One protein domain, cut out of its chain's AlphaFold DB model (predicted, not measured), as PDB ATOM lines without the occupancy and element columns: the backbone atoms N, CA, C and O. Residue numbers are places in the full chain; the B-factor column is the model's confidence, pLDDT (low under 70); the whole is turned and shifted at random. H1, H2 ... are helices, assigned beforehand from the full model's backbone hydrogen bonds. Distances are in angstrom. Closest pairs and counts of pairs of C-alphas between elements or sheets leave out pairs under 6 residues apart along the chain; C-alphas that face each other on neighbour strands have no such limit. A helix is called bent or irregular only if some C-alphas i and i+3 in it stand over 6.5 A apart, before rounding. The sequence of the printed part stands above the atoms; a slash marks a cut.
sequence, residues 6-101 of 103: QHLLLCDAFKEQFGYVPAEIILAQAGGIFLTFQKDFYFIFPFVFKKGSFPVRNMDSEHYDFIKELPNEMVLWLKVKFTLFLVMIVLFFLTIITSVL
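This is residues 6 to 101 of the 103 residues of a protein of Shimwellia blattae (strain ATCC 29907 / DSM 4481 / JCM 1650 / NBRC 105725 / CDC 9005-74) (UniProt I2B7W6). A compact body of short helices gathers round H4, and from it sticks out a free arm, residues 86 to 101, of which 86 to 100 belong to the long helix H6. The printed part has 96 residues, all helix in class, with H1 to H6 in order and no named strand. It is only just loose, close to compact, with radius of gyration of the C-alphas 15.3 A, spanning 52 by 29 by 26 A.

Start at H1, residues 6 to 18, whose residues 6 to 10 alone only just touch H6, residues 72 to 100, with 3 pairs of C-alphas within 8 A, the closest Gln 6 and Met 74 at 7.4 A. H2, residues 23 to 30, touches the hub H4, residues 38 to 48, at a steep tilt of 40 degrees, opposite ways; the closest C-alphas, Ile 25 and Lys 39, are 4.7 A apart. H3, residues 32 to 35, is close to but not clearly touching H2, the closest C-alphas being Ala 28 and Leu 35 at 4.9 A. H4 stands about perpendicular to H5, residues 61 to 69, at 77 degrees, and touches it, closest at C-alphas 46 and 64, 5.7 A. H4 also touches residues 78 to 82 of H6 alone, closest at C-alphas 44 and 78, 6.8 A. O i to N i+4 pairs are all within hydrogen-bond range in H1, H2 and H5, 23 of 25 in H6 and 3 of 7 in H4, beside 5 of 8 O i to N i+3 pairs; H3 is too short.

Find C-alpha 6 at (83.811, 105.364, 83.227), where H1 begins its 18.4 A. H6 runs 40.8 A to C-alpha 100 at (51.882, 82.038, 88.236). H4 is only just irregular, C-alphas 43 and 46 being 6.7 A apart; H6 is irregular, 74 and 77 being 7.3 A apart.

The printed part has no cut. H4 to H5 is the long link; residues 27 to 37 are under pLDDT 70.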
ATOM      1  N   GLN A   6      84.057 104.892  81.862       83.19
ATOM      2  CA  GLN A   6      83.811 105.364  83.227       83.19
ATOM      3  C   GLN A   6      84.274 104.363  84.292       83.19
ATOM      4  O   GLN A   6      84.773 104.758  85.339       83.19
ATOM      5  N   HIS A   7      84.163 103.064  84.013       83.62
ATOM      6  CA  HIS A   7      84.689 102.035  84.909       83.62
ATOM      7  C   HIS A   7      86.219 102.040  84.940       83.62
ATOM      8  O   HIS A   7      86.802 101.877  86.003       83.62
ATOM      9  N   LEU A   8      86.867 102.259  83.789       84.56
ATOM     10  CA  LEU A   8      88.326 102.383  83.736       84.56
ATOM     11  C   LEU A   8      88.812 103.582  84.552       84.56
ATOM     12  O   LEU A   8      89.732 103.416  85.335       84.56
ATOM     13  N   LEU A   9      88.129 104.728  84.463       87.19
ATOM     14  CA  LEU A   9      88.452 105.905  85.279       87.19
ATOM     15  C   LEU A   9      88.364 105.628  86.788       87.19
ATOM     16  O   LEU A   9      89.213 106.095  87.537       87.19
ATOM     17  N   LEU A  10      87.374 104.850  87.242       86.94
ATOM     18  CA  LEU A  10      87.286 104.437  88.650       86.94
ATOM     19  C   LEU A  10      88.426 103.497  89.047       86.94
ATOM     20  O   LEU A  10      88.986 103.641  90.129       86.94
ATOM     21  N   CYS A  11      88.778 102.545  88.181       87.75
ATOM     22  CA  CYS A  11      89.918 101.664  88.417       87.75
ATOM     23  C   CYS A  11      91.239 102.440  88.449       87.75
ATOM     24  O   CYS A  11      92.089 102.122  89.273       87.75
ATOM     25  N   ASP A  12      91.400 103.447  87.591       88.81
ATOM     26  CA  ASP A  12      92.586 104.299  87.548       88.81
ATOM     27  C   ASP A  12      92.683 105.153  88.819       88.81
ATOM     28  O   ASP A  12      93.724 105.132  89.466       88.81
ATOM     29  N   ALA A  13      91.588 105.793  89.249       88.38
ATOM     30  CA  ALA A  13      91.543 106.558  90.500       88.38
ATOM     31  C   ALA A  13      91.814 105.677  91.733       88.38
ATOM     32  O   ALA A  13      92.546 106.059  92.641       88.38
ATOM     33  N   PHE A  14      91.258 104.464  91.758       90.25
ATOM     34  CA  PHE A  14      91.524 103.511  92.833       90.25
ATOM     35  C   PHE A  14      92.991 103.056  92.827       90.25
ATOM     36  O   PHE A  14      93.629 102.979  93.874       90.25
ATOM     37  N   LYS A  15      93.548 102.775  91.646       90.06
ATOM     38  CA  LYS A  15      94.948 102.373  91.491       90.06
ATOM     39  C   LYS A  15      95.911 103.501  91.855       90.06
ATOM     40  O   LYS A  15      96.977 103.213  92.385       90.06
ATOM     41  N   GLU A  16      95.560 104.751  91.582       91.31
ATOM     42  CA  GLU A  16      96.338 105.922  91.997       91.31
ATOM     43  C   GLU A  16      96.430 106.014  93.525       91.31
ATOM     44  O   GLU A  16      97.513 106.247  94.054       91.31
ATOM     45  N   GLN A  17      95.330 105.730  94.230       89.94
ATOM     46  CA  GLN A  17      95.282 105.774  95.691       89.94
ATOM     47  C   GLN A  17      95.954 104.565  96.366       89.94
ATOM     48  O   GLN A  17      96.673 104.730  97.348       89.94
ATOM     49  N   PHE A  18      95.721 103.347  95.865       89.94
ATOM     50  CA  PHE A  18      96.108 102.104  96.556       89.94
ATOM     51  C   PHE A  18      97.229 101.316  95.859       89.94
ATOM     52  O   PHE A  18      97.723 100.330  96.396       89.94
ATOM     53  N   GLY A  19      97.650 101.717  94.657       87.12
ATOM     54  CA  GLY A  19      98.724 101.073  93.889       87.12
ATOM     55  C   GLY A  19      98.315  99.809  93.123       87.12
ATOM     56  O   GLY A  19      99.104  99.280  92.335       87.12
ATOM     57  N   TYR A  20      97.085  99.321  93.293       85.81
ATOM     58  CA  TYR A  20      96.561  98.128  92.622       85.81
ATOM     59  C   TYR A  20      95.067  98.262  92.307       85.81
ATOM     60  O   TYR A  20      94.404  99.183  92.765       85.81
ATOM     61  N   VAL A  21      94.531  97.335  91.508       81.56
ATOM     62  CA  VAL A  21      93.088  97.225  91.231       81.56
ATOM     63  C   VAL A  21      92.520  96.074  92.074       81.56
ATOM     64  O   VAL A  21      93.169  95.028  92.148       81.56
ATOM     65  N   PRO A  22      91.333  96.215  92.691       77.12
ATOM     66  CA  PRO A  22      90.734  95.173  93.521       77.12
ATOM     67  C   PRO A  22      90.638  93.828  92.791       77.12
ATOM     68  O   PRO A  22      90.169  93.760  91.651       77.12
ATOM     69  N   ALA A  23      91.033  92.744  93.464       73.38
ATOM     70  CA  ALA A  23      91.037  91.397  92.887       73.38
ATOM     71  C   ALA A  23      89.645  90.950  92.403       73.38
ATOM     72  O   ALA A  23      89.535  90.277  91.378       73.38
ATOM     73  N   GLU A  24      88.579  91.386  93.081       71.56
ATOM     74  CA  GLU A  24      87.191  91.134  92.669       71.56
ATOM     75  C   GLU A  24      86.875  91.720  91.284       71.56
ATOM     76  O   GLU A  24      86.170  91.100  90.489       71.56
ATOM     77  N   ILE A  25      87.450  92.880  90.953       74.19
ATOM     78  CA  ILE A  25      87.265  93.534  89.653       74.19
ATOM     79  C   ILE A  25      88.045  92.795  88.570       74.19
ATOM     80  O   ILE A  25      87.516  92.570  87.482       74.19
ATOM     81  N   ILE A  26      89.273  92.371  88.875       71.19
ATOM     82  CA  ILE A  26      90.112  91.590  87.956       71.19
ATOM     83  C   ILE A  26      89.415  90.269  87.605       71.19
ATOM     84  O   ILE A  26      89.303  89.914  86.430       71.19
ATOM     85  N   LEU A  27      88.883  89.573  88.614       64.50
ATOM     86  CA  LEU A  27      88.162  88.315  88.436       64.50
ATOM     87  C   LEU A  27      86.874  88.513  87.623       64.50
ATOM     88  O   LEU A  27      86.602  87.770  86.679       64.50
ATOM     89  N   ALA A  28      86.106  89.557  87.938       64.56
ATOM     90  CA  ALA A  28      84.877  89.864  87.224       64.56
ATOM     91  C   ALA A  28      85.122  90.324  85.774       64.56
ATOM     92  O   ALA A  28      84.298  90.084  84.893       64.56
ATOM     93  N   GLN A  29      86.269  90.939  85.484       68.06
ATOM     94  CA  GLN A  29      86.666  91.290  84.123       68.06
ATOM     95  C   GLN A  29      87.050  90.055  83.287       68.06
ATOM     96  O   GLN A  29      86.857  90.063  82.070       68.06
ATOM     97  N   ALA A  30      87.537  88.987  83.928       65.12
ATOM     98  CA  ALA A  30      87.926  87.742  83.269       65.12
ATOM     99  C   ALA A  30      86.737  86.833  82.900       65.12
ATOM    100  O   ALA A  30      86.810  86.112  81.908       65.12
ATOM    101  N   GLY A  31      85.621  86.871  83.640       60.91
ATOM    102  CA  GLY A  31      84.488  85.954  83.415       60.91
ATOM    103  C   GLY A  31      83.435  86.391  82.386       60.91
ATOM    104  O   GLY A  31      82.313  85.884  82.399       60.91
ATOM    105  N   GLY A  32      83.758  87.317  81.480       66.50
ATOM    106  CA  GLY A  32      82.913  87.631  80.321       66.50
ATOM    107  C   GLY A  32      81.625  88.420  80.627       66.50
ATOM    108  O   GLY A  32      81.554  89.216  81.565       66.50
ATOM    109  N   ILE A  33      80.597  88.259  79.780       59.25
ATOM    110  CA  ILE A  33      79.381  89.104  79.786       59.25
ATOM    111  C   ILE A  33      78.599  88.981  81.104       59.25
ATOM    112  O   ILE A  33      78.093  89.984  81.607       59.25
ATOM    113  N   PHE A  34      78.552  87.789  81.704       55.69
ATOM    114  CA  PHE A  34      77.798  87.544  82.937       55.69
ATOM    115  C   PHE A  34      78.393  88.287  84.148       55.69
ATOM    116  O   PHE A  34      77.664  88.825  84.978       55.69
ATOM    117  N   LEU A  35      79.722  88.416  84.208       64.38
ATOM    118  CA  LEU A  35      80.418  89.110  85.298       64.38
ATOM    119  C   LEU A  35      80.597  90.618  85.053       64.38
ATOM    120  O   LEU A  35      81.062  91.354  85.925       64.38
ATOM    121  N   THR A  36      80.154  91.127  83.901       64.06
ATOM    122  CA  THR A  36      80.262  92.554  83.552       64.06
ATOM    123  C   THR A  36      79.412  93.460  84.454       64.06
ATOM    124  O   THR A  36      79.702  94.651  84.572       64.06
ATOM    125  N   PHE A  37      78.371  92.928  85.100       65.00
ATOM    126  CA  PHE A  37      77.653  93.634  86.169       65.00
ATOM    127  C   PHE A  37      78.313  93.439  87.536       65.00
ATOM    128  O   PHE A  37      78.344  94.380  88.323       65.00
ATOM    129  N   GLN A  38      78.909  92.270  87.791       72.12
ATOM    130  CA  GLN A  38      79.593  91.998  89.056       72.12
ATOM    131  C   GLN A  38      80.827  92.874  89.268       72.12
ATOM    132  O   GLN A  38      81.055  93.336  90.380       72.12
ATOM    133  N   LYS A  39      81.569  93.196  88.202       76.94
ATOM    134  CA  LYS A  39      82.760  94.059  88.297       76.94
ATOM    135  C   LYS A  39      82.461  95.455  88.859       76.94
ATOM    136  O   LYS A  39      83.349  96.123  89.367       76.94
ATOM    137  N   ASP A  40      81.219  95.912  88.721       83.25
ATOM    138  CA  ASP A  40      80.770  97.230  89.159       83.25
ATOM    139  C   ASP A  40      80.238  97.197  90.609       83.25
ATOM    140  O   ASP A  40      80.076  98.249  91.229       83.25
ATOM    141  N   PHE A  41      79.993  96.004  91.175       83.75
ATOM    142  CA  PHE A  41      79.436  95.865  92.520       83.75
ATOM    143  C   PHE A  41      80.398  96.304  93.620       83.75
ATOM    144  O   PHE A  41      79.967  96.961  94.566       83.75
ATOM    145  N   TYR A  42      81.695  96.049  93.448       85.75
ATOM    146  CA  TYR A  42      82.712  96.517  94.389       85.75
ATOM    147  C   TYR A  42      82.612  98.034  94.631       85.75
ATOM    148  O   TYR A  42      82.669  98.497  95.766       85.75
ATOM    149  N   PHE A  43      82.362  98.810  93.570       88.38
ATOM    150  CA  PHE A  43      82.207 100.262  93.655       88.38
ATOM    151  C   PHE A  43      80.795 100.721  94.052       88.38
ATOM    152  O   PHE A  43      80.653 101.826  94.568       88.38
ATOM    153  N   ILE A  44      79.735  99.925  93.833       89.19
ATOM    154  CA  ILE A  44      78.369 100.325  94.230       89.19
ATOM    155  C   ILE A  44      78.118 100.085  95.720       89.19
ATOM    156  O   ILE A  44      77.368 100.834  96.347       89.19
ATOM    157  N   PHE A  45      78.705  99.033  96.298       88.44
ATOM    158  CA  PHE A  45      78.320  98.567  97.627       88.44
ATOM    159  C   PHE A  45      78.481  99.624  98.728       88.44
ATOM    160  O   PHE A  45      77.532  99.768  99.502       88.44
ATOM    161  N   PRO A  46      79.547 100.447  98.769       90.56
ATOM    162  CA  PRO A  46      79.655 101.531  99.752       90.56
ATOM    163  C   PRO A  46      78.556 102.601  99.643       90.56
ATOM    164  O   PRO A  46      78.237 103.295 100.614       90.56
ATOM    165  N   PHE A  47      77.923 102.749  98.476       88.81
ATOM    166  CA  PHE A  47      76.803 103.675  98.296       88.81
ATOM    167  C   PHE A  47      75.467 103.101  98.763       88.81
ATOM    168  O   PHE A  47      74.617 103.872  99.207       88.81
ATOM    169  N   VAL A  48      75.292 101.783  98.675       86.81
ATOM    170  CA  VAL A  48      74.025 101.093  98.968       86.81
ATOM    171  C   VAL A  48      73.972 100.604 100.413       86.81
ATOM    172  O   VAL A  48      72.936 100.692 101.068       86.81
ATOM    173  N   PHE A  49      75.090 100.100 100.923       88.44
ATOM    174  CA  PHE A  49      75.169  99.406 102.199       88.44
ATOM    175  C   PHE A  49      75.956 100.217 103.227       88.44
ATOM    176  O   PHE A  49      76.890 100.941 102.893       88.44
ATOM    177  N   LYS A  50      75.575 100.100 104.505       88.31
ATOM    178  CA  LYS A  50      76.300 100.745 105.611       88.31
ATOM    179  C   LYS A  50      77.622 100.025 105.866       88.31
ATOM    180  O   LYS A  50      77.666  98.795 105.792       88.31
ATOM    181  N   LYS A  51      78.662 100.767 106.252       87.94
ATOM    182  CA  LYS A  51      79.956 100.209 106.675       87.94
ATOM    183  C   LYS A  51      79.747  99.110 107.724       87.94
ATOM    184  O   LYS A  51      78.945  99.276 108.641       87.94
ATOM    185  N   GLY A  52      80.420  97.975 107.549       84.62
ATOM    186  CA  GLY A  52      80.307  96.808 108.435       84.62
ATOM    187  C   GLY A  52      79.047  95.949 108.258       84.62
ATOM    188  O   GLY A  52      78.938  94.901 108.893       84.62
ATOM    189  N   SER A  53      78.101  96.330 107.394       88.25
ATOM    190  CA  SER A  53      76.981  95.445 107.047       88.25
ATOM    191  C   SER A  53      77.451  94.248 106.217       88.25
ATOM    192  O   SER A  53      78.486  94.310 105.556       88.25
ATOM    193  N   PHE A  54      76.688  93.152 106.246       85.75
ATOM    194  CA  PHE A  54      77.074  91.870 105.643       85.75
ATOM    195  C   PHE A  54      77.662  91.974 104.214       85.75
ATOM    196  O   PHE A  54      78.716  91.380 103.994       85.75
ATOM    197  N   PRO A  55      77.094  92.766 103.277       83.38
ATOM    198  CA  PRO A  55      77.612  92.863 101.905       83.38
ATOM    199  C   PRO A  55      78.965  93.575 101.771       83.38
ATOM    200  O   PRO A  55      79.650  93.384 100.776       83.38
ATOM    201  N   VAL A  56      79.351  94.394 102.756       86.75
ATOM    202  CA  VAL A  56      80.613  95.162 102.770       86.75
ATOM    203  C   VAL A  56      81.516  94.789 103.945       86.75
ATOM    204  O   VAL A  56      82.526  95.441 104.176       86.75
ATOM    205  N   ARG A  57      81.177  93.751 104.719       84.50
ATOM    206  CA  ARG A  57      81.913  93.380 105.940       84.50
ATOM    207  C   ARG A  57      83.345  92.931 105.651       84.50
ATOM    208  O   ARG A  57      84.219  93.135 106.480       84.50
ATOM    209  N   ASN A  58      83.555  92.301 104.498       85.31
ATOM    210  CA  ASN A  58      84.867  91.816 104.073       85.31
ATOM    211  C   ASN A  58      85.628  92.853 103.231       85.31
ATOM    212  O   ASN A  58      86.732  92.572 102.775       85.31
ATOM    213  N   MET A  59      85.027  94.019 102.982       87.06
ATOM    214  CA  MET A  59      85.690  95.107 102.284       87.06
ATOM    215  C   MET A  59      86.631  95.814 103.252       87.06
ATOM    216  O   MET A  59      86.252  96.086 104.394       87.06
ATOM    217  N   ASP A  60      87.834  96.131 102.785       89.88
ATOM    218  CA  ASP A  60      88.757  96.953 103.557       89.88
ATOM    219  C   ASP A  60      88.119  98.312 103.897       89.88
ATOM    220  O   ASP A  60      87.411  98.913 103.078       89.88
ATOM    221  N   SER A  61      88.335  98.785 105.125       89.56
ATOM    222  CA  SER A  61      87.711 100.015 105.603       89.56
ATOM    223  C   SER A  61      88.164 101.252 104.835       89.56
ATOM    224  O   SER A  61      87.334 102.133 104.623       89.56
ATOM    225  N   GLU A  62      89.427 101.308 104.407       90.81
ATOM    226  CA  GLU A  62      89.972 102.426 103.633       90.81
ATOM    227  C   GLU A  62      89.394 102.430 102.220       90.81
ATOM    228  O   GLU A  62      89.021 103.480 101.700       90.81
ATOM    229  N   HIS A  63      89.226 101.250 101.614       90.94
ATOM    230  CA  HIS A  63      88.569 101.133 100.311       90.94
ATOM    231  C   HIS A  63      87.111 101.593 100.373       90.94
ATOM    232  O   HIS A  63      86.641 102.282  99.466       90.94
ATOM    233  N   TYR A  64      86.391 101.208 101.432       92.00
ATOM    234  CA  TYR A  64      85.013 101.642 101.639       92.00
ATOM    235  C   TYR A  64      84.933 103.170 101.739       92.00
ATOM    236  O   TYR A  64      84.098 103.777 101.064       92.00
ATOM    237  N   ASP A  65      85.788 103.780 102.566       92.25
ATOM    238  CA  ASP A  65      85.776 105.225 102.810       92.25
ATOM    239  C   ASP A  65      86.161 105.994 101.539       92.25
ATOM    240  O   ASP A  65      85.406 106.866 101.112       92.25
ATOM    241  N   PHE A  66      87.226 105.575 100.845       92.62
ATOM    242  CA  PHE A  66      87.630 106.151  99.559       92.62
ATOM    243  C   PHE A  66      86.484 106.154  98.545       92.62
ATOM    244  O   PHE A  66      86.164 107.182  97.952       92.62
ATOM    245  N   ILE A  67      85.819 105.008  98.360       91.06
ATOM    246  CA  ILE A  67      84.714 104.906  97.403       91.06
ATOM    247  C   ILE A  67      83.547 105.786  97.843       91.06
ATOM    248  O   ILE A  67      82.903 106.405  97.000       91.06
ATOM    249  N   LYS A  68      83.266 105.863  99.147       90.50
ATOM    250  CA  LYS A  68      82.180 106.686  99.686       90.50
ATOM    251  C   LYS A  68      82.406 108.181  99.456       90.50
ATOM    252  O   LYS A  68      81.426 108.905  99.276       90.50
ATOM    253  N   GLU A  69      83.664 108.605  99.460       92.44
ATOM    254  CA  GLU A  69      84.102 109.991  99.285       92.44
ATOM    255  C   GLU A  69      84.254 110.410  97.816       92.44
ATOM    256  O   GLU A  69      84.391 111.601  97.533       92.44
ATOM    257  N   LEU A  70      84.167 109.471  96.862       90.50
ATOM    258  CA  LEU A  70      84.243 109.792  95.437       90.50
ATOM    259  C   LEU A  70      83.178 110.823  95.018       90.50
ATOM    260  O   LEU A  70      82.005 110.718  95.408       90.50
ATOM    261  N   PRO A  71      83.542 111.785  94.151       89.06
ATOM    262  CA  PRO A  71      82.627 112.827  93.725       89.06
ATOM    263  C   PRO A  71      81.449 112.228  92.954       89.06
ATOM    264  O   PRO A  71      81.593 111.328  92.119       89.06
ATOM    265  N   ASN A  72      80.248 112.748  93.230       84.69
ATOM    266  CA  ASN A  72      78.998 112.189  92.710       84.69
ATOM    267  C   ASN A  72      78.972 112.086  91.181       84.69
ATOM    268  O   ASN A  72      78.389 111.147  90.653       84.69
ATOM    269  N   GLU A  73      79.616 113.011  90.474       85.50
ATOM    270  CA  GLU A  73      79.729 113.015  89.013       85.50
ATOM    271  C   GLU A  73      80.483 111.798  88.449       85.50
ATOM    272  O   GLU A  73      80.091 111.266  87.410       85.50
ATOM    273  N   MET A  74      81.482 111.276  89.170       83.88
ATOM    274  CA  MET A  74      82.221 110.071  88.769       83.88
ATOM    275  C   MET A  74      81.417 108.784  88.979       83.88
ATOM    276  O   MET A  74      81.635 107.796  88.276       83.88
ATOM    277  N   VAL A  75      80.470 108.783  89.922       88.06
ATOM    278  CA  VAL A  75      79.706 107.589  90.330       88.06
ATOM    279  C   VAL A  75      78.227 107.638  89.937       88.06
ATOM    280  O   VAL A  75      77.507 106.658  90.121       88.06
ATOM    281  N   LEU A  76      77.749 108.747  89.363       88.88
ATOM    282  CA  LEU A  76      76.345 108.930  88.981       88.88
ATOM    283  C   LEU A  76      75.885 107.846  88.003       88.88
ATOM    284  O   LEU A  76      74.825 107.251  88.187       88.88
ATOM    285  N   TRP A  77      76.707 107.548  86.997       87.94
ATOM    286  CA  TRP A  77      76.423 106.503  86.014       87.94
ATOM    287  C   TRP A  77      76.250 105.126  86.673       87.94
ATOM    288  O   TRP A  77      75.389 104.348  86.264       87.94
ATOM    289  N   LEU A  78      77.031 104.848  87.724       88.38
ATOM    290  CA  LEU A  78      76.991 103.603  88.480       88.38
ATOM    291  C   LEU A  78      75.678 103.501  89.262       88.38
ATOM    292  O   LEU A  78      74.991 102.482  89.193       88.38
ATOM    293  N   LYS A  79      75.287 104.595  89.931       87.06
ATOM    294  CA  LYS A  79      74.012 104.711  90.653       87.06
ATOM    295  C   LYS A  79      72.821 104.523  89.715       87.06
ATOM    296  O   LYS A  79      71.958 103.701  89.997       87.06
ATOM    297  N   VAL A  80      72.801 105.213  88.572       88.44
ATOM    298  CA  VAL A  80      71.732 105.084  87.564       88.44
ATOM    299  C   VAL A  80      71.649 103.655  87.032       88.44
ATOM    300  O   VAL A  80      70.562 103.078  86.986       88.44
ATOM    301  N   LYS A  81      72.791 103.052  86.680       86.50
ATOM    302  CA  LYS A  81      72.855 101.666  86.202       86.50
ATOM    303  C   LYS A  81      72.297 100.686  87.236       86.50
ATOM    304  O   LYS A  81      71.541  99.788  86.872       86.50
ATOM    305  N   PHE A  82      72.637 100.863  88.512       87.12
ATOM    306  CA  PHE A  82      72.148 100.004  89.589       87.12
ATOM    307  C   PHE A  82      70.653 100.198  89.863       87.12
ATOM    308  O   PHE A  82      69.932  99.214  90.004       87.12
ATOM    309  N   THR A  83      70.153 101.436  89.852       87.75
ATOM    310  CA  THR A  83      68.714 101.708  89.979       87.75
ATOM    311  C   THR A  83      67.924 101.053  88.848       87.75
ATOM    312  O   THR A  83      66.932 100.380  89.112       87.75
ATOM    313  N   LEU A  84      68.382 101.177  87.595       88.81
ATOM    314  CA  LEU A  84      67.753 100.502  86.455       88.81
ATOM    315  C   LEU A  84      67.753  98.982  86.628       88.81
ATOM    316  O   LEU A  84      66.741  98.334  86.382       88.81
ATOM    317  N   PHE A  85      68.863  98.416  87.098       86.62
ATOM    318  CA  PHE A  85      68.955  96.988  87.381       86.62
ATOM    319  C   PHE A  85      67.937  96.537  88.443       86.62
ATOM    320  O   PHE A  85      67.248  95.540  88.235       86.62
ATOM    321  N   LEU A  86      67.770  97.292  89.535       88.38
ATOM    322  CA  LEU A  86      66.758  96.998  90.556       88.38
ATOM    323  C   LEU A  86      65.332  97.086  90.004       88.38
ATOM    324  O   LEU A  86      64.519  96.207  90.283       88.38
ATOM    325  N   VAL A  87      65.032  98.103  89.192       91.75
ATOM    326  CA  VAL A  87      63.724  98.235  88.530       91.75
ATOM    327  C   VAL A  87      63.443  97.015  87.653       91.75
ATOM    328  O   VAL A  87      62.362  96.438  87.741       91.75
ATOM    329  N   MET A  88      64.426  96.565  86.869       90.50
ATOM    330  CA  MET A  88      64.289  95.369  86.033       90.50
ATOM    331  C   MET A  88      64.045  94.102  86.859       90.50
ATOM    332  O   MET A  88      63.220  93.282  86.468       90.50
ATOM    333  N   ILE A  89      64.709  93.952  88.009       90.69
ATOM    334  CA  ILE A  89      64.465  92.830  88.927       90.69
ATOM    335  C   ILE A  89      63.025  92.854  89.450       90.69
ATOM    336  O   ILE A  89      62.346  91.829  89.424       90.69
ATOM    337  N   VAL A  90      62.539  94.013  89.901       93.88
ATOM    338  CA  VAL A  90      61.169  94.155  90.417       93.88
ATOM    339  C   VAL A  90      60.140  93.831  89.331       93.88
ATOM    340  O   VAL A  90      59.220  93.054  89.577       93.88
ATOM    341  N   LEU A  91      60.321  94.361  88.116       93.06
ATOM    342  CA  LEU A  91      59.445  94.077  86.975       93.06
ATOM    343  C   LEU A  91      59.476  92.599  86.567       93.06
ATOM    344  O   LEU A  91      58.435  92.033  86.225       93.06
ATOM    345  N   PHE A  92      60.647  91.965  86.631       92.19
ATOM    346  CA  PHE A  92      60.790  90.540  86.359       92.19
ATOM    347  C   PHE A  92      59.975  89.707  87.355       92.19
ATOM    348  O   PHE A  92      59.150  88.896  86.940       92.19
ATOM    349  N   PHE A  93      60.125  89.951  88.661       92.06
ATOM    350  CA  PHE A  93      59.342  89.241  89.677       92.06
ATOM    351  C   PHE A  93      57.844  89.522  89.574       92.06
ATOM    352  O   PHE A  93      57.055  88.593  89.727       92.06
ATOM    353  N   LEU A  94      57.445  90.760  89.271       93.25
ATOM    354  CA  LEU A  94      56.039  91.098  89.057       93.25
ATOM    355  C   LEU A  94      55.449  90.274  87.905       93.25
ATOM    356  O   LEU A  94      54.399  89.664  88.077       93.25
ATOM    357  N   THR A  95      56.167  90.186  86.781       92.19
ATOM    358  CA  THR A  95      55.772  89.360  85.629       92.19
ATOM    359  C   THR A  95      55.595  87.896  86.031       92.19
ATOM    360  O   THR A  95      54.568  87.292  85.723       92.19
ATOM    361  N   ILE A  96      56.562  87.331  86.763       91.62
ATOM    362  CA  ILE A  96      56.485  85.946  87.242       91.62
ATOM    363  C   ILE A  96      55.258  85.750  88.137       91.62
ATOM    364  O   ILE A  96      54.483  84.828  87.898       91.62
ATOM    365  N   ILE A  97      55.026  86.637  89.108       91.25
ATOM    366  CA  ILE A  97      53.866  86.557  90.006       91.25
ATOM    367  C   ILE A  97      52.561  86.594  89.207       91.25
ATOM    368  O   ILE A  97      51.731  85.715  89.399       91.25
ATOM    369  N   THR A  98      52.403  87.537  88.270       89.06
ATOM    370  CA  THR A  98      51.199  87.628  87.420       89.06
ATOM    371  C   THR A  98      51.017  86.436  86.481       89.06
ATOM    372  O   THR A  98      49.905  86.148  86.064       89.06
ATOM    373  N   SER A  99      52.102  85.740  86.129       87.38
ATOM    374  CA  SER A  99      52.037  84.540  85.287       87.38
ATOM    375  C   SER A  99      51.716  83.262  86.070       87.38
ATOM    376  O   SER A  99      51.179  82.319  85.498       87.38
ATOM    377  N   VAL A 100      52.052  83.218  87.367       83.75
ATOM    378  CA  VAL A 100      51.882  82.038  88.236       83.75
ATOM    379  C   VAL A 100      50.594  82.119  89.058       83.75
ATOM    380  O   VAL A 100      49.949  81.096  89.272       83.75
ATOM    381  N   LEU A 101      50.198  83.315  89.501       70.31
ATOM    382  CA  LEU A 101      48.853  83.581  89.999       70.31
ATOM    383  C   LEU A 101      48.014  84.131  88.843       70.31
ATOM    384  O   LEU A 101      48.204  85.296  88.486       70.31
TER     385      LEU A 101